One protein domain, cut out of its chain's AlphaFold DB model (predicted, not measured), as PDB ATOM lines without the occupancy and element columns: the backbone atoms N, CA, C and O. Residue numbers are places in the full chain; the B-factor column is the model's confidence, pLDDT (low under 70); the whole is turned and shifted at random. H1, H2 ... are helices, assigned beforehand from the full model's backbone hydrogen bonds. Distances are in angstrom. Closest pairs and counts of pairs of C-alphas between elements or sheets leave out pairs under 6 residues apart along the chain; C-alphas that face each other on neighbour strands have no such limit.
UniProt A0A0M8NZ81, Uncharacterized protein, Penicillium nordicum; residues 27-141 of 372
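This is residues 27 to 141 of the 372 residues of an uncharacterized protein of Penicillium nordicum (UniProt A0A0M8NZ81). Short helices gather round H4, which lies nearest the middle: H6 packs closely across H4, while H1, H3 and H5 lie round it at other sides. H2 and the small H7 lie toward opposite ends of the body. The printed part has 115 residues with seven named helices, H1 to H7 in order along the chain, and no named strand; the class is all helix. It is compact, with a radius of gyration of the C-alphas of 13.4 A, and rounded, spanning 37 by 33 by 28 A.

H1, residues 35 to 41, begins at C-alpha 35 at (-50.515, -17.496, 9.627). H2 is residues 47 to 54, 10.7 A from first to last C-alpha. H3, residues 64 to 79, is the longest helix at 22.8 A, and its C-alpha 64 stands at (-34.271, -1.155, 17.673). H4, residues 84 to 95, measures 15.6 A, and H5, residues 103 to 111, 11.3 A. H6, residues 116 to 126, measures 15.2 A. H7, residues 137 to 140, ends at C-alpha 140 at (-43.121, -20.573, 30.867).

H1 and H2 are close but not clearly touching; their closest C-alphas, Phe 38 and Ile 50, are 6.7 A apart. H1 only just touches H3, with 3 pairs of C-alphas within 8 A, the closest being those of Phe 41 and Cys 73 at 6.4 A; H3 touches H1 with residues 70 to 73 alone. They run opposite ways at a steep tilt of 54 degrees. H3 and H4 are close but not clearly touching, at a shallow tilt of 18 degrees, opposite ways; their closest C-alphas are Leu 74 and Ile 87, 7.9 A. H4 only just touches H5, with 3 pairs of C-alphas within 8 A, through its residues 92 to 95 alone; the closest C-alphas are Val 92 and Leu 106, 7.2 A. H4 touches H6 with 20 such pairs, the closest being Gly 88 and Ala 120 at 4.3 A. Their tilt of 69 degrees is steep, only just short of about perpendicular, and they run the same way. H6 touches H7, closest at the C-alphas of Arg 121 and Trp 138, 5.5 A. H2 and H7 are apart. The helix packing is mostly crossed. In H1 to H6 every O i to N i+4 pair is within hydrogen-bond range; H7 is too short for such a pair.

The C-alphas farthest apart, Arg 57 and Val 133, are 38.5 A from each other. The printed part has no cut, and no link is long. The mean pLDDT of the printed part is 70.0; 58 residues are under 70, among them residues 27 to 33, 44 to 64, 94 to 108 and 131 to 140.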
ATOM      1  N   ALA A  27     -40.447 -30.197   6.511       38.84
ATOM      2  CA  ALA A  27     -40.724 -31.151   7.590       38.84
ATOM      3  C   ALA A  27     -41.161 -30.575   8.949       38.84
ATOM      4  O   ALA A  27     -41.488 -31.364   9.834       38.84
ATOM      5  N   SER A  28     -41.187 -29.258   9.201       46.72
ATOM      6  CA  SER A  28     -41.556 -28.787  10.561       46.72
ATOM      7  C   SER A  28     -42.309 -27.463  10.670       46.72
ATOM      8  O   SER A  28     -42.671 -27.068  11.773       46.72
ATOM      9  N   THR A  29     -42.610 -26.777   9.569       49.00
ATOM     10  CA  THR A  29     -43.497 -25.597   9.613       49.00
ATOM     11  C   THR A  29     -44.945 -25.935   9.259       49.00
ATOM     12  O   THR A  29     -45.837 -25.218   9.688       49.00
ATOM     13  N   SER A  30     -45.204 -27.042   8.547       51.50
ATOM     14  CA  SER A  30     -46.557 -27.430   8.110       51.50
ATOM     15  C   SER A  30     -47.480 -27.871   9.252       51.50
ATOM     16  O   SER A  30     -48.697 -27.744   9.132       51.50
ATOM     17  N   ARG A  31     -46.914 -28.348  10.373       59.38
ATOM     18  CA  ARG A  31     -47.676 -28.682  11.591       59.38
ATOM     19  C   ARG A  31     -48.334 -27.445  12.203       59.38
ATOM     20  O   ARG A  31     -49.408 -27.549  12.787       59.38
ATOM     21  N   TRP A  32     -47.689 -26.289  12.084       63.09
ATOM     22  CA  TRP A  32     -48.103 -25.070  12.762       63.09
ATOM     23  C   TRP A  32     -48.769 -24.132  11.756       63.09
ATOM     24  O   TRP A  32     -48.161 -23.726  10.768       63.09
ATOM     25  N   GLN A  33     -50.024 -23.752  12.003       69.62
ATOM     26  CA  GLN A  33     -50.680 -22.683  11.242       69.62
ATOM     27  C   GLN A  33     -50.074 -21.332  11.656       69.62
ATOM     28  O   GLN A  33     -50.654 -20.575  12.427       69.62
ATOM     29  N   LEU A  34     -48.865 -21.045  11.160       75.38
ATOM     30  CA  LEU A  34     -48.095 -19.843  11.500       75.38
ATOM     31  C   LEU A  34     -48.774 -18.550  11.038       75.38
ATOM     32  O   LEU A  34     -48.387 -17.476  11.478       75.38
ATOM     33  N   GLU A  35     -49.773 -18.640  10.159       72.94
ATOM     34  CA  GLU A  35     -50.515 -17.496   9.627       72.94
ATOM     35  C   GLU A  35     -51.086 -16.602  10.736       72.94
ATOM     36  O   GLU A  35     -51.002 -15.384  10.623       72.94
ATOM     37  N   GLY A  36     -51.553 -17.180  11.850       74.00
ATOM     38  CA  GLY A  36     -51.997 -16.410  13.018       74.00
ATOM     39  C   GLY A  36     -50.873 -15.611  13.691       74.00
ATOM     40  O   GLY A  36     -51.072 -14.455  14.058       74.00
ATOM     41  N   LEU A  37     -49.666 -16.180  13.786       80.00
ATOM     42  CA  LEU A  37     -48.486 -15.492  14.332       80.00
ATOM     43  C   LEU A  37     -47.977 -14.410  13.374       80.00
ATOM     44  O   LEU A  37     -47.633 -13.315  13.797       80.00
ATOM     45  N   PHE A  38     -47.996 -14.672  12.066       75.88
ATOM     46  CA  PHE A  38     -47.689 -13.646  11.068       75.88
ATOM     47  C   PHE A  38     -48.693 -12.501  11.102       75.88
ATOM     48  O   PHE A  38     -48.290 -11.348  11.004       75.88
ATOM     49  N   LYS A  39     -49.984 -12.804  11.244       76.38
ATOM     50  CA  LYS A  39     -51.037 -11.793  11.285       76.38
ATOM     51  C   LYS A  39     -50.928 -10.907  12.523       76.38
ATOM     52  O   LYS A  39     -51.057  -9.703  12.377       76.38
ATOM     53  N   THR A  40     -50.665 -11.490  13.691       79.56
ATOM     54  CA  THR A  40     -50.469 -10.736  14.944       79.56
ATOM     55  C   THR A  40     -49.151  -9.960  14.944       79.56
ATOM     56  O   THR A  40     -49.117  -8.802  15.331       79.56
ATOM     57  N   PHE A  41     -48.062 -10.531  14.421       78.50
ATOM     58  CA  PHE A  41     -46.804  -9.794  14.258       78.50
ATOM     59  C   PHE A  41     -46.944  -8.634  13.260       78.50
ATOM     60  O   PHE A  41     -46.368  -7.572  13.443       78.50
ATOM     61  N   LEU A  42     -47.722  -8.797  12.197       74.94
ATOM     62  CA  LEU A  42     -47.906  -7.765  11.176       74.94
ATOM     63  C   LEU A  42     -49.207  -6.980  11.368       74.94
ATOM     64  O   LEU A  42     -49.679  -6.347  10.423       74.94
ATOM     65  N   GLU A  43     -49.789  -7.021  12.565       71.69
ATOM     66  CA  GLU A  43     -51.023  -6.317  12.882       71.69
ATOM     67  C   GLU A  43     -50.772  -4.804  12.750       71.69
ATOM     68  O   GLU A  43     -49.877  -4.245  13.376       71.69
ATOM     69  N   GLY A  44     -51.475  -4.161  11.811       61.84
ATOM     70  CA  GLY A  44     -51.214  -2.777  11.382       61.84
ATOM     71  C   GLY A  44     -50.529  -2.631  10.014       61.84
ATOM     72  O   GLY A  44     -50.425  -1.518   9.501       61.84
ATOM     73  N   ARG A  45     -50.106  -3.728   9.367       63.41
ATOM     74  CA  ARG A  45     -49.569  -3.724   7.993       63.41
ATOM     75  C   ARG A  45     -50.578  -4.295   6.985       63.41
ATOM     76  O   ARG A  45     -51.375  -5.163   7.338       63.41
ATOM     77  N   PRO A  46     -50.569  -3.835   5.718       62.66
ATOM     78  CA  PRO A  46     -51.506  -4.328   4.713       62.66
ATOM     79  C   PRO A  46     -51.280  -5.821   4.431       62.66
ATOM     80  O   PRO A  46     -50.153  -6.313   4.520       62.66
ATOM     81  N   ALA A  47     -52.343  -6.538   4.051       67.31
ATOM     82  CA  ALA A  47     -52.308  -7.981   3.777       67.31
ATOM     83  C   ALA A  47     -51.222  -8.378   2.756       67.31
ATOM     84  O   ALA A  47     -50.590  -9.426   2.892       67.31
ATOM     85  N   ASP A  48     -50.926  -7.493   1.803       63.69
ATOM     86  CA  ASP A  48     -49.856  -7.669   0.817       63.69
ATOM     87  C   ASP A  48     -48.466  -7.762   1.465       63.69
ATOM     88  O   ASP A  48     -47.603  -8.491   0.985       63.69
ATOM     89  N   THR A  49     -48.250  -7.081   2.595       63.59
ATOM     90  CA  THR A  49     -47.003  -7.180   3.371       63.59
ATOM     91  C   THR A  49     -46.898  -8.530   4.068       63.59
ATOM     92  O   THR A  49     -45.818  -9.111   4.117       63.59
ATOM     93  N   ILE A  50     -48.017  -9.062   4.564       64.88
ATOM     94  CA  ILE A  50     -48.074 -10.391   5.187       64.88
ATOM     95  C   ILE A  50     -47.700 -11.459   4.166       64.88
ATOM     96  O   ILE A  50     -46.818 -12.278   4.427       64.88
ATOM     97  N   LEU A  51     -48.310 -11.400   2.982       65.31
ATOM     98  CA  LEU A  51     -47.984 -12.296   1.877       65.31
ATOM     99  C   LEU A  51     -46.535 -12.118   1.422       65.31
ATOM    100  O   LEU A  51     -45.824 -13.108   1.296       65.31
ATOM    101  N   ALA A  52     -46.049 -10.886   1.262       65.75
ATOM    102  CA  ALA A  52     -44.669 -10.639   0.852       65.75
ATOM    103  C   ALA A  52     -43.645 -11.167   1.870       65.75
ATOM    104  O   ALA A  52     -42.622 -11.723   1.472       65.75
ATOM    105  N   VAL A  53     -43.915 -11.064   3.174       67.44
ATOM    106  CA  VAL A  53     -43.066 -11.656   4.220       67.44
ATOM    107  C   VAL A  53     -43.136 -13.186   4.171       67.44
ATOM    108  O   VAL A  53     -42.098 -13.847   4.220       67.44
ATOM    109  N   GLN A  54     -44.328 -13.773   4.011       66.56
ATOM    110  CA  GLN A  54     -44.500 -15.228   3.903       66.56
ATOM    111  C   GLN A  54     -43.834 -15.821   2.652       66.56
ATOM    112  O   GLN A  54     -43.238 -16.898   2.727       66.56
ATOM    113  N   GLU A  55     -43.917 -15.112   1.527       69.69
ATOM    114  CA  GLU A  55     -43.303 -15.445   0.238       69.69
ATOM    115  C   GLU A  55     -41.819 -15.060   0.165       69.69
ATOM    116  O   GLU A  55     -41.174 -15.321  -0.852       69.69
ATOM    117  N   ARG A  56     -41.262 -14.474   1.236       66.50
ATOM    118  CA  ARG A  56     -39.847 -14.068   1.350       66.50
ATOM    119  C   ARG A  56     -39.433 -13.022   0.311       66.50
ATOM    120  O   ARG A  56     -38.304 -13.004  -0.167       66.50
ATOM    121  N   ARG A  57     -40.372 -12.158  -0.060       64.94
ATOM    122  CA  ARG A  57     -40.200 -11.068  -1.027       64.94
ATOM    123  C   ARG A  57     -39.896  -9.726  -0.367       64.94
ATOM    124  O   ARG A  57     -39.502  -8.796  -1.061       64.94
ATOM    125  N   LEU A  58     -40.070  -9.628   0.949       66.19
ATOM    126  CA  LEU A  58     -39.786  -8.432   1.733       66.19
ATOM    127  C   LEU A  58     -38.719  -8.745   2.785       66.19
ATOM    128  O   LEU A  58     -38.878  -9.700   3.540       66.19
ATOM    129  N   LEU A  59     -37.662  -7.930   2.853       64.06
ATOM    130  CA  LEU A  59     -36.761  -7.938   4.005       64.06
ATOM    131  C   LEU A  59     -37.385  -7.116   5.133       64.06
ATOM    132  O   LEU A  59     -37.795  -5.973   4.925       64.06
ATOM    133  N   ILE A  60     -37.433  -7.692   6.330       64.56
ATOM    134  CA  ILE A  60     -37.793  -6.968   7.547       64.56
ATOM    135  C   ILE A  60     -36.530  -6.264   8.048       64.56
ATOM    136  O   ILE A  60     -35.526  -6.907   8.336       64.56
ATOM    137  N   SER A  61     -36.567  -4.934   8.143       61.25
ATOM    138  CA  SER A  61     -35.505  -4.175   8.802       61.25
ATOM    139  C   SER A  61     -35.623  -4.342  10.317       61.25
ATOM    140  O   SER A  61     -36.609  -3.900  10.908       61.25
ATOM    141  N   TRP A  62     -34.617  -4.951  10.939       66.31
ATOM    142  CA  TRP A  62     -34.531  -5.138  12.390       66.31
ATOM    143  C   TRP A  62     -33.835  -3.955  13.063       66.31
ATOM    144  O   TRP A  62     -32.723  -4.064  13.574       66.31
ATOM    145  N   ASP A  63     -34.477  -2.791  13.031       64.94
ATOM    146  CA  ASP A  63     -34.067  -1.665  13.864       64.94
ATOM    147  C   ASP A  63     -34.448  -1.905  15.338       64.94
ATOM    148  O   ASP A  63     -35.156  -2.857  15.679       64.94
ATOM    149  N   LEU A  64     -33.969  -1.042  16.241       62.25
ATOM    150  CA  LEU A  64     -34.271  -1.155  17.673       62.25
ATOM    151  C   LEU A  64     -35.789  -1.197  17.930       62.25
ATOM    152  O   LEU A  64     -36.241  -1.932  18.807       62.25
ATOM    153  N   LYS A  65     -36.572  -0.471  17.118       71.31
ATOM    154  CA  LYS A  65     -38.040  -0.473  17.158       71.31
ATOM    155  C   LYS A  65     -38.613  -1.835  16.764       71.31
ATOM    156  O   LYS A  65     -39.440  -2.370  17.496       71.31
ATOM    157  N   GLY A  66     -38.137  -2.440  15.677       70.06
ATOM    158  CA  GLY A  66     -38.525  -3.785  15.251       70.06
ATOM    159  C   GLY A  66     -38.170  -4.867  16.274       70.06
ATOM    160  O   GLY A  66     -38.984  -5.750  16.543       70.06
ATOM    161  N   ILE A  67     -36.998  -4.771  16.909       68.62
ATOM    162  CA  ILE A  67     -36.584  -5.689  17.985       68.62
ATOM    163  C   ILE A  67     -37.475  -5.512  19.221       68.62
ATOM    164  O   ILE A  67     -37.923  -6.500  19.809       68.62
ATOM    165  N   HIS A  68     -37.762  -4.269  19.614       71.44
ATOM    166  CA  HIS A  68     -38.649  -3.979  20.737       71.44
ATOM    167  C   HIS A  68     -40.063  -4.514  20.482       71.44
ATOM    168  O   HIS A  68     -40.642  -5.183  21.333       71.44
ATOM    169  N   TYR A  69     -40.582  -4.304  19.276       78.00
ATOM    170  CA  TYR A  69     -41.882  -4.810  18.868       78.00
ATOM    171  C   TYR A  69     -41.934  -6.348  18.854       78.00
ATOM    172  O   TYR A  69     -42.854  -6.943  19.413       78.00
ATOM    173  N   LEU A  70     -40.898  -7.024  18.339       79.19
ATOM    174  CA  LEU A  70     -40.782  -8.485  18.435       79.19
ATOM    175  C   LEU A  70     -40.794  -8.968  19.890       79.19
ATOM    176  O   LEU A  70     -41.414  -9.987  20.194       79.19
ATOM    177  N   ARG A  71     -40.145  -8.238  20.802       76.75
ATOM    178  CA  ARG A  71     -40.157  -8.553  22.234       76.75
ATOM    179  C   ARG A  71     -41.567  -8.488  22.821       76.75
ATOM    180  O   ARG A  71     -41.909  -9.355  23.626       76.75
ATOM    181  N   ILE A  72     -42.365  -7.497  22.419       81.19
ATOM    182  CA  ILE A  72     -43.773  -7.368  22.817       81.19
ATOM    183  C   ILE A  72     -44.562  -8.574  22.300       81.19
ATOM    184  O   ILE A  72     -45.131  -9.304  23.108       81.19
ATOM    185  N   CYS A  73     -44.498  -8.871  20.997       82.25
ATOM    186  CA  CYS A  73     -45.215 -10.012  20.416       82.25
ATOM    187  C   CYS A  73     -44.851 -11.343  21.091       82.25
ATOM    188  O   CYS A  73     -45.729 -12.133  21.426       82.25
ATOM    189  N   LEU A  74     -43.559 -11.590  21.336       82.50
ATOM    190  CA  LEU A  74     -43.098 -12.817  21.988       82.50
ATOM    191  C   LEU A  74     -43.615 -12.945  23.425       82.50
ATOM    192  O   LEU A  74     -43.951 -14.051  23.851       82.50
ATOM    193  N   ARG A  75     -43.706 -11.836  24.170       79.69
ATOM    194  CA  ARG A  75     -44.311 -11.824  25.512       79.69
ATOM    195  C   ARG A  75     -45.791 -12.177  25.450       79.69
ATOM    196  O   ARG A  75     -46.203 -13.095  26.158       79.69
ATOM    197  N   THR A  76     -46.546 -11.515  24.577       83.19
ATOM    198  CA  THR A  76     -47.980 -11.768  24.390       83.19
ATOM    199  C   THR A  76     -48.232 -13.224  24.007       83.19
ATOM    200  O   THR A  76     -49.020 -13.903  24.652       83.19
ATOM    201  N   TRP A  77     -47.477 -13.780  23.058       85.81
ATOM    202  CA  TRP A  77     -47.633 -15.182  22.655       85.81
ATOM    203  C   TRP A  77     -47.345 -16.178  23.781       85.81
ATOM    204  O   TRP A  77     -48.007 -17.211  23.884       85.81
ATOM    205  N   ILE A  78     -46.373 -15.892  24.648       81.56
ATOM    206  CA  ILE A  78     -46.089 -16.748  25.806       81.56
ATOM    207  C   ILE A  78     -47.208 -16.647  26.852       81.56
ATOM    208  O   ILE A  78     -47.590 -17.670  27.433       81.56
ATOM    209  N   GLN A  79     -47.769 -15.453  27.066       81.38
ATOM    210  CA  GLN A  79     -48.949 -15.255  27.916       81.38
ATOM    211  C   GLN A  79     -50.165 -16.020  27.362       81.38
ATOM    212  O   GLN A  79     -50.803 -16.763  28.111       81.38
ATOM    213  N   ASP A  80     -50.371 -15.974  26.045       81.44
ATOM    214  CA  ASP A  80     -51.421 -16.688  25.302       81.44
ATOM    215  C   ASP A  80     -51.181 -18.203  25.179       81.44
ATOM    216  O   ASP A  80     -51.941 -18.918  24.523       81.44
ATOM    217  N   LYS A  81     -50.127 -18.723  25.822       82.31
ATOM    218  CA  LYS A  81     -49.772 -20.150  25.837       82.31
ATOM    219  C   LYS A  81     -49.480 -20.728  24.451       82.31
ATOM    220  O   LYS A  81     -49.623 -21.941  24.255       82.31
ATOM    221  N   VAL A  82     -49.001 -19.904  23.518       79.88
ATOM    222  CA  VAL A  82     -48.538 -20.358  22.204       79.88
ATOM    223  C   VAL A  82     -47.384 -21.357  22.385       79.88
ATOM    224  O   VAL A  82     -46.420 -21.055  23.094       79.88
ATOM    225  N   PRO A  83     -47.445 -22.539  21.740       79.06
ATOM    226  CA  PRO A  83     -46.400 -23.550  21.850       79.06
ATOM    227  C   PRO A  83     -45.029 -23.024  21.433       79.06
ATOM    228  O   PRO A  83     -44.882 -22.402  20.377       79.06
ATOM    229  N   GLY A  84     -44.000 -23.359  22.210       76.75
ATOM    230  CA  GLY A  84     -42.625 -22.949  21.918       76.75
ATOM    231  C   GLY A  84     -42.107 -23.416  20.565       76.75
ATOM    232  O   GLY A  84     -41.351 -22.700  19.918       76.75
ATOM    233  N   ASP A  85     -42.552 -24.583  20.104       76.88
ATOM    234  CA  ASP A  85     -42.221 -25.087  18.772       76.88
ATOM    235  C   ASP A  85     -42.822 -24.220  17.658       76.88
ATOM    236  O   ASP A  85     -42.158 -23.960  16.658       76.88
ATOM    237  N   ALA A  86     -44.043 -23.705  17.843       76.94
ATOM    238  CA  ALA A  86     -44.669 -22.791  16.889       76.94
ATOM    239  C   ALA A  86     -43.940 -21.438  16.853       76.94
ATOM    240  O   ALA A  86     -43.689 -20.901  15.774       76.94
ATOM    241  N   ILE A  87     -43.529 -20.930  18.023       80.62
ATOM    242  CA  ILE A  87     -42.696 -19.724  18.138       80.62
ATOM    243  C   ILE A  87     -41.349 -19.951  17.441       80.62
ATOM    244  O   ILE A  87     -40.927 -19.137  16.627       80.62
ATOM    245  N   GLY A  88     -40.690 -21.082  17.694       77.56
ATOM    246  CA  GLY A  88     -39.426 -21.439  17.051       77.56
ATOM    247  C   GLY A  88     -39.554 -21.565  15.536       77.56
ATOM    248  O   GLY A  88     -38.720 -21.047  14.800       77.56
ATOM    249  N   ALA A  89     -40.630 -22.186  15.050       76.12
ATOM    250  CA  ALA A  89     -40.941 -22.276  13.627       76.12
ATOM    251  C   ALA A  89     -41.163 -20.896  12.985       76.12
ATOM    252  O   ALA A  89     -40.682 -20.655  11.876       76.12
ATOM    253  N   PHE A  90     -41.861 -19.988  13.678       80.31
ATOM    254  CA  PHE A  90     -42.029 -18.599  13.252       80.31
ATOM    255  C   PHE A  90     -40.682 -17.876  13.185       80.31
ATOM    256  O   PHE A  90     -40.352 -17.311  12.147       80.31
ATOM    257  N   LEU A  91     -39.883 -17.951  14.253       78.44
ATOM    258  CA  LEU A  91     -38.580 -17.295  14.343       78.44
ATOM    259  C   LEU A  91     -37.625 -17.811  13.272       78.44
ATOM    260  O   LEU A  91     -36.973 -17.012  12.621       78.44
ATOM    261  N   VAL A  92     -37.594 -19.114  12.998       73.44
ATOM    262  CA  VAL A  92     -36.841 -19.642  11.852       73.44
ATOM    263  C   VAL A  92     -37.387 -19.050  10.555       73.44
ATOM    264  O   VAL A  92     -36.628 -18.535   9.751       73.44
ATOM    265  N   LYS A  93     -38.701 -19.044  10.327       71.19
ATOM    266  CA  LYS A  93     -39.252 -18.552   9.055       71.19
ATOM    267  C   LYS A  93     -39.030 -17.048   8.824       71.19
ATOM    268  O   LYS A  93     -38.890 -16.645   7.674       71.19
ATOM    269  N   VAL A  94     -39.005 -16.252   9.889       68.19
ATOM    270  CA  VAL A  94     -38.849 -14.793   9.851       68.19
ATOM    271  C   VAL A  94     -37.388 -14.356   9.940       68.19
ATOM    272  O   VAL A  94     -36.981 -13.469   9.204       68.19
ATOM    273  N   LEU A  95     -36.585 -14.983  10.798       67.75
ATOM    274  CA  LEU A  95     -35.217 -14.550  11.100       67.75
ATOM    275  C   LEU A  95     -34.152 -15.328  10.320       67.75
ATOM    276  O   LEU A  95     -33.104 -14.769  10.036       67.75
ATOM    277  N   TYR A  96     -34.397 -16.585   9.930       58.78
ATOM    278  CA  TYR A  96     -33.379 -17.395   9.238       58.78
ATOM    279  C   TYR A  96     -33.104 -16.939   7.800       58.78
ATOM    280  O   TYR A  96     -32.024 -17.175   7.285       58.78
ATOM    281  N   GLU A  97     -34.077 -16.326   7.121       52.22
ATOM    282  CA  GLU A  97     -33.915 -15.955   5.705       52.22
ATOM    283  C   GLU A  97     -34.007 -14.452   5.428       52.22
ATOM    284  O   GLU A  97     -33.775 -14.038   4.293       52.22
ATOM    285  N   GLN A  98     -34.354 -13.631   6.425       52.03
ATOM    286  CA  GLN A  98     -34.560 -12.186   6.241       52.03
ATOM    287  C   GLN A  98     -33.664 -11.314   7.129       52.03
ATOM    288  O   GLN A  98     -33.775 -10.093   7.054       52.03
ATOM    289  N   ASP A  99     -32.773 -11.901   7.936       52.78
ATOM    290  CA  ASP A  99     -31.900 -11.166   8.852       52.78
ATOM    291  C   ASP A  99     -30.426 -11.564   8.674       52.78
ATOM    292  O   ASP A  99     -30.070 -12.725   8.833       52.78
ATOM    293  N   PHE A 100     -29.559 -10.590   8.378       48.81
ATOM    294  CA  PHE A 100     -28.102 -10.769   8.293       48.81
ATOM    295  C   PHE A 100     -27.431 -10.866   9.678       48.81
ATOM    296  O   PHE A 100     -26.313 -11.372   9.782       48.81
ATOM    297  N   HIS A 101     -28.071 -10.365  10.742       51.31
ATOM    298  CA  HIS A 101     -27.473 -10.253  12.079       51.31
ATOM    299  C   HIS A 101     -27.579 -11.543  12.886       51.31
ATOM    300  O   HIS A 101     -26.647 -11.925  13.594       51.31
ATOM    301  N   LEU A 102     -28.713 -12.222  12.760       59.69
ATOM    302  CA  LEU A 102     -28.973 -13.506  13.395       59.69
ATOM    303  C   LEU A 102     -28.636 -14.702  12.513       59.69
ATOM    304  O   LEU A 102     -28.642 -15.828  13.021       59.69
ATOM    305  N   ASP A 103     -28.308 -14.452  11.240       59.16
ATOM    306  CA  ASP A 103     -28.048 -15.481  10.240       59.16
ATOM    307  C   ASP A 103     -27.083 -16.525  10.786       59.16
ATOM    308  O   ASP A 103     -27.397 -17.701  10.784       59.16
ATOM    309  N   TYR A 104     -25.963 -16.126  11.396       59.59
ATOM    310  CA  TYR A 104     -24.990 -17.095  11.900       59.59
ATOM    311  C   TYR A 104     -25.506 -17.939  13.080       59.59
ATOM    312  O   TYR A 104     -25.322 -19.155  13.077       59.59
ATOM    313  N   LEU A 105     -26.161 -17.337  14.080       67.06
ATOM    314  CA  LEU A 105     -26.652 -18.064  15.261       67.06
ATOM    315  C   LEU A 105     -27.793 -19.017  14.882       67.06
ATOM    316  O   LEU A 105     -27.762 -20.197  15.232       67.06
ATOM    317  N   LEU A 106     -28.778 -18.521  14.130       67.56
ATOM    318  CA  LEU A 106     -29.881 -19.332  13.622       67.56
ATOM    319  C   LEU A 106     -29.394 -20.369  12.607       67.56
ATOM    320  O   LEU A 106     -29.818 -21.518  12.692       67.56
ATOM    321  N   THR A 107     -28.451 -20.027  11.726       64.00
ATOM    322  CA  THR A 107     -27.822 -20.975  10.794       64.00
ATOM    323  C   THR A 107     -27.105 -22.086  11.512       64.00
ATOM    324  O   THR A 107     -27.298 -23.242  11.151       64.00
ATOM    325  N   MET A 108     -26.328 -21.786  12.547       64.75
ATOM    326  CA  MET A 108     -25.661 -22.829  13.317       64.75
ATOM    327  C   MET A 108     -26.680 -23.721  14.029       64.75
ATOM    328  O   MET A 108     -26.604 -24.938  13.893       64.75
ATOM    329  N   MET A 109     -27.702 -23.154  14.679       75.00
ATOM    330  CA  MET A 109     -28.736 -23.956  15.348       75.00
ATOM    331  C   MET A 109     -29.536 -24.837  14.376       75.00
ATOM    332  O   MET A 109     -29.797 -26.002  14.674       75.00
ATOM    333  N   VAL A 110     -29.909 -24.311  13.207       69.38
ATOM    334  CA  VAL A 110     -30.636 -25.068  12.176       69.38
ATOM    335  C   VAL A 110     -29.734 -26.136  11.555       69.38
ATOM    336  O   VAL A 110     -30.160 -27.282  11.409       69.38
ATOM    337  N   ARG A 111     -28.476 -25.806  11.236       70.88
ATOM    338  CA  ARG A 111     -27.493 -26.746  10.672       70.88
ATOM    339  C   ARG A 111     -27.178 -27.888  11.632       70.88
ATOM    340  O   ARG A 111     -27.053 -29.028  11.197       70.88
ATOM    341  N   ASP A 112     -27.084 -27.586  12.921       76.50
ATOM    342  CA  ASP A 112     -26.823 -28.565  13.975       76.50
ATOM    343  C   ASP A 112     -28.084 -29.378  14.336       76.50
ATOM    344  O   ASP A 112     -28.043 -30.240  15.214       76.50
ATOM    345  N   GLY A 113     -29.208 -29.138  13.645       69.06
ATOM    346  CA  GLY A 113     -30.438 -29.911  13.784       69.06
ATOM    347  C   GLY A 113     -31.168 -29.676  15.106       69.06
ATOM    348  O   GLY A 113     -31.869 -30.571  15.579       69.06
ATOM    349  N   GLN A 114     -31.004 -28.499  15.718       76.75
ATOM    350  CA  GLN A 114     -31.682 -28.155  16.968       76.75
ATOM    351  C   GLN A 114     -33.207 -28.147  16.792       76.75
ATOM    352  O   GLN A 114     -33.731 -27.898  15.703       76.75
ATOM    353  N   THR A 115     -33.937 -28.430  17.875       76.69
ATOM    354  CA  THR A 115     -35.406 -28.420  17.858       76.69
ATOM    355  C   THR A 115     -35.949 -26.992  17.828       76.69
ATOM    356  O   THR A 115     -35.303 -26.056  18.301       76.69
ATOM    357  N   GLN A 116     -37.168 -26.817  17.318       77.75
ATOM    358  CA  GLN A 116     -37.821 -25.505  17.256       77.75
ATOM    359  C   GLN A 116     -37.999 -24.888  18.650       77.75
ATOM    360  O   GLN A 116     -37.649 -23.726  18.840       77.75
ATOM    361  N   LEU A 117     -38.428 -25.668  19.649       77.00
ATOM    362  CA  LEU A 117     -38.444 -25.232  21.047       77.00
ATOM    363  C   LEU A 117     -37.064 -24.782  21.548       77.00
ATOM    364  O   LEU A 117     -36.974 -23.790  22.268       77.00
ATOM    365  N   HIS A 118     -35.984 -25.489  21.194       77.94
ATOM    366  CA  HIS A 118     -34.634 -25.090  21.602       77.94
ATOM    367  C   HIS A 118     -34.225 -23.762  20.958       77.94
ATOM    368  O   HIS A 118     -33.718 -22.880  21.649       77.94
ATOM    369  N   ILE A 119     -34.516 -23.591  19.666       77.25
ATOM    370  CA  ILE A 119     -34.291 -22.338  18.937       77.25
ATOM    371  C   ILE A 119     -35.073 -21.191  19.591       77.25
ATOM    372  O   ILE A 119     -34.497 -20.138  19.861       77.25
ATOM    373  N   ALA A 120     -36.352 -21.405  19.916       78.44
ATOM    374  CA  ALA A 120     -37.179 -20.416  20.599       78.44
ATOM    375  C   ALA A 120     -36.578 -20.016  21.953       78.44
ATOM    376  O   ALA A 120     -36.394 -18.831  22.215       78.44
ATOM    377  N   ARG A 121     -36.206 -20.992  22.790       79.12
ATOM    378  CA  ARG A 121     -35.587 -20.733  24.099       79.12
ATOM    379  C   ARG A 121     -34.289 -19.945  23.970       79.12
ATOM    380  O   ARG A 121     -34.130 -18.942  24.653       79.12
ATOM    381  N   ARG A 122     -33.391 -20.353  23.070       78.44
ATOM    382  CA  ARG A 122     -32.081 -19.712  22.911       78.44
ATOM    383  C   ARG A 122     -32.201 -18.280  22.382       78.44
ATOM    384  O   ARG A 122     -31.479 -17.410  22.857       78.44
ATOM    385  N   LEU A 123     -33.156 -18.005  21.491       76.75
ATOM    386  CA  LEU A 123     -33.443 -16.641  21.028       76.75
ATOM    387  C   LEU A 123     -34.107 -15.776  22.106       76.75
ATOM    388  O   LEU A 123     -33.715 -14.625  22.284       76.75
ATOM    389  N   LEU A 124     -35.060 -16.321  22.869       77.31
ATOM    390  CA  LEU A 124     -35.654 -15.623  24.017       77.31
ATOM    391  C   LEU A 124     -34.583 -15.249  25.056       77.31
ATOM    392  O   LEU A 124     -34.614 -14.143  25.596       77.31
ATOM    393  N   THR A 125     -33.618 -16.142  25.301       77.62
ATOM    394  CA  THR A 125     -32.462 -15.871  26.164       77.62
ATOM    395  C   THR A 125     -31.542 -14.813  25.566       77.62
ATOM    396  O   THR A 125     -31.173 -13.877  26.273       77.62
ATOM    397  N   PHE A 126     -31.209 -14.908  24.277       74.31
ATOM    398  CA  PHE A 126     -30.343 -13.943  23.593       74.31
ATOM    399  C   PHE A 126     -30.894 -12.513  23.687       74.31
ATOM    400  O   PHE A 126     -30.172 -11.590  24.055       74.31
ATOM    401  N   TYR A 127     -32.198 -12.344  23.460       69.69
ATOM    402  CA  TYR A 127     -32.884 -11.055  23.584       69.69
ATOM    403  C   TYR A 127     -33.272 -10.679  25.022       69.69
ATOM    404  O   TYR A 127     -33.951  -9.669  25.226       69.69
ATOM    405  N   GLN A 128     -32.884 -11.480  26.025       70.94
ATOM    406  CA  GLN A 128     -33.236 -11.281  27.438       70.94
ATOM    407  C   GLN A 128     -34.710 -10.936  27.634       70.94
ATOM    408  O   GLN A 128     -35.103  -9.997  28.343       70.94
ATOM    409  N   ILE A 129     -35.559 -11.707  26.967       69.81
ATOM    410  CA  ILE A 129     -36.989 -11.546  27.117       69.81
ATOM    411  C   ILE A 129     -37.347 -12.132  28.482       69.81
ATOM    412  O   ILE A 129     -37.125 -13.308  28.768       69.81
ATOM    413  N   ARG A 130     -37.819 -11.247  29.358       72.62
ATOM    414  CA  ARG A 130     -38.185 -11.505  30.753       72.62
ATOM    415  C   ARG A 130     -39.641 -11.110  30.960       72.62
ATOM    416  O   ARG A 130     -40.158 -10.303  30.177       72.62
ATOM    417  N   ASP A 131     -40.280 -11.668  31.976       67.88
ATOM    418  CA  ASP A 131     -41.640 -11.308  32.367       67.88
ATOM    419  C   ASP A 131     -41.643  -9.951  33.081       67.88
ATOM    420  O   ASP A 131     -40.607  -9.294  33.225       67.88
ATOM    421  N   GLU A 132     -42.827  -9.523  33.502       66.81
ATOM    422  CA  GLU A 132     -43.041  -8.294  34.271       66.81
ATOM    423  C   GLU A 132     -42.352  -8.327  35.649       66.81
ATOM    424  O   GLU A 132     -42.068  -7.281  36.223       66.81
ATOM    425  N   VAL A 133     -42.009  -9.517  36.152       67.88
ATOM    426  CA  VAL A 133     -41.325  -9.747  37.436       67.88
ATOM    427  C   VAL A 133     -39.798  -9.865  37.249       67.88
ATOM    428  O   VAL A 133     -39.044 -10.006  38.212       67.88
ATOM    429  N   GLY A 134     -39.300  -9.779  36.010       61.72
ATOM    430  CA  GLY A 134     -37.884  -9.911  35.664       61.72
ATOM    431  C   GLY A 134     -37.378 -11.357  35.566       61.72
ATOM    432  O   GLY A 134     -36.183 -11.567  35.315       61.72
ATOM    433  N   ALA A 135     -38.251 -12.352  35.713       67.75
ATOM    434  CA  ALA A 135     -37.921 -13.755  35.536       67.75
ATOM    435  C   ALA A 135     -37.874 -14.130  34.041       67.75
ATOM    436  O   ALA A 135     -38.568 -13.548  33.202       67.75
ATOM    437  N   PRO A 136     -37.012 -15.081  33.663       66.44
ATOM    438  CA  PRO A 136     -36.926 -15.549  32.288       66.44
ATOM    439  C   PRO A 136     -38.231 -16.200  31.805       66.44
ATOM    440  O   PRO A 136     -38.682 -17.195  32.365       66.44
ATOM    441  N   ILE A 137     -38.827 -15.698  30.716       69.06
ATOM    442  CA  ILE A 137     -40.123 -16.235  30.239       69.06
ATOM    443  C   ILE A 137     -40.005 -17.554  29.484       69.06
ATOM    444  O   ILE A 137     -41.014 -18.207  29.227       69.06
ATOM    445  N   TRP A 138     -38.790 -17.971  29.132       68.56
ATOM    446  CA  TRP A 138     -38.568 -19.218  28.405       68.56
ATOM    447  C   TRP A 138     -38.880 -20.473  29.234       68.56
ATOM    448  O   TRP A 138     -39.112 -21.538  28.653       68.56
ATOM    449  N   ASP A 139     -38.950 -20.341  30.560       67.12
ATOM    450  CA  ASP A 139     -39.398 -21.401  31.469       67.12
ATOM    451  C   ASP A 139     -40.923 -21.594  31.419       67.12
ATOM    452  O   ASP A 139     -41.425 -22.687  31.672       67.12
ATOM    453  N   ASN A 140     -41.661 -20.561  30.994       68.12
ATOM    454  CA  ASN A 140     -43.121 -20.573  30.867       68.12
ATOM    455  C   ASN A 140     -43.612 -21.021  29.481       68.12
ATOM    456  O   ASN A 140     -44.821 -21.096  29.246       68.12
ATOM    457  N   VAL A 141     -42.687 -21.300  28.559       72.69
ATOM    458  CA  VAL A 141     -43.002 -21.718  27.193       72.69
ATOM    459  C   VAL A 141     -43.670 -23.088  27.220       72.69
ATOM    460  O   VAL A 141     -43.094 -24.075  27.686       72.69
TER     461      VAL A 141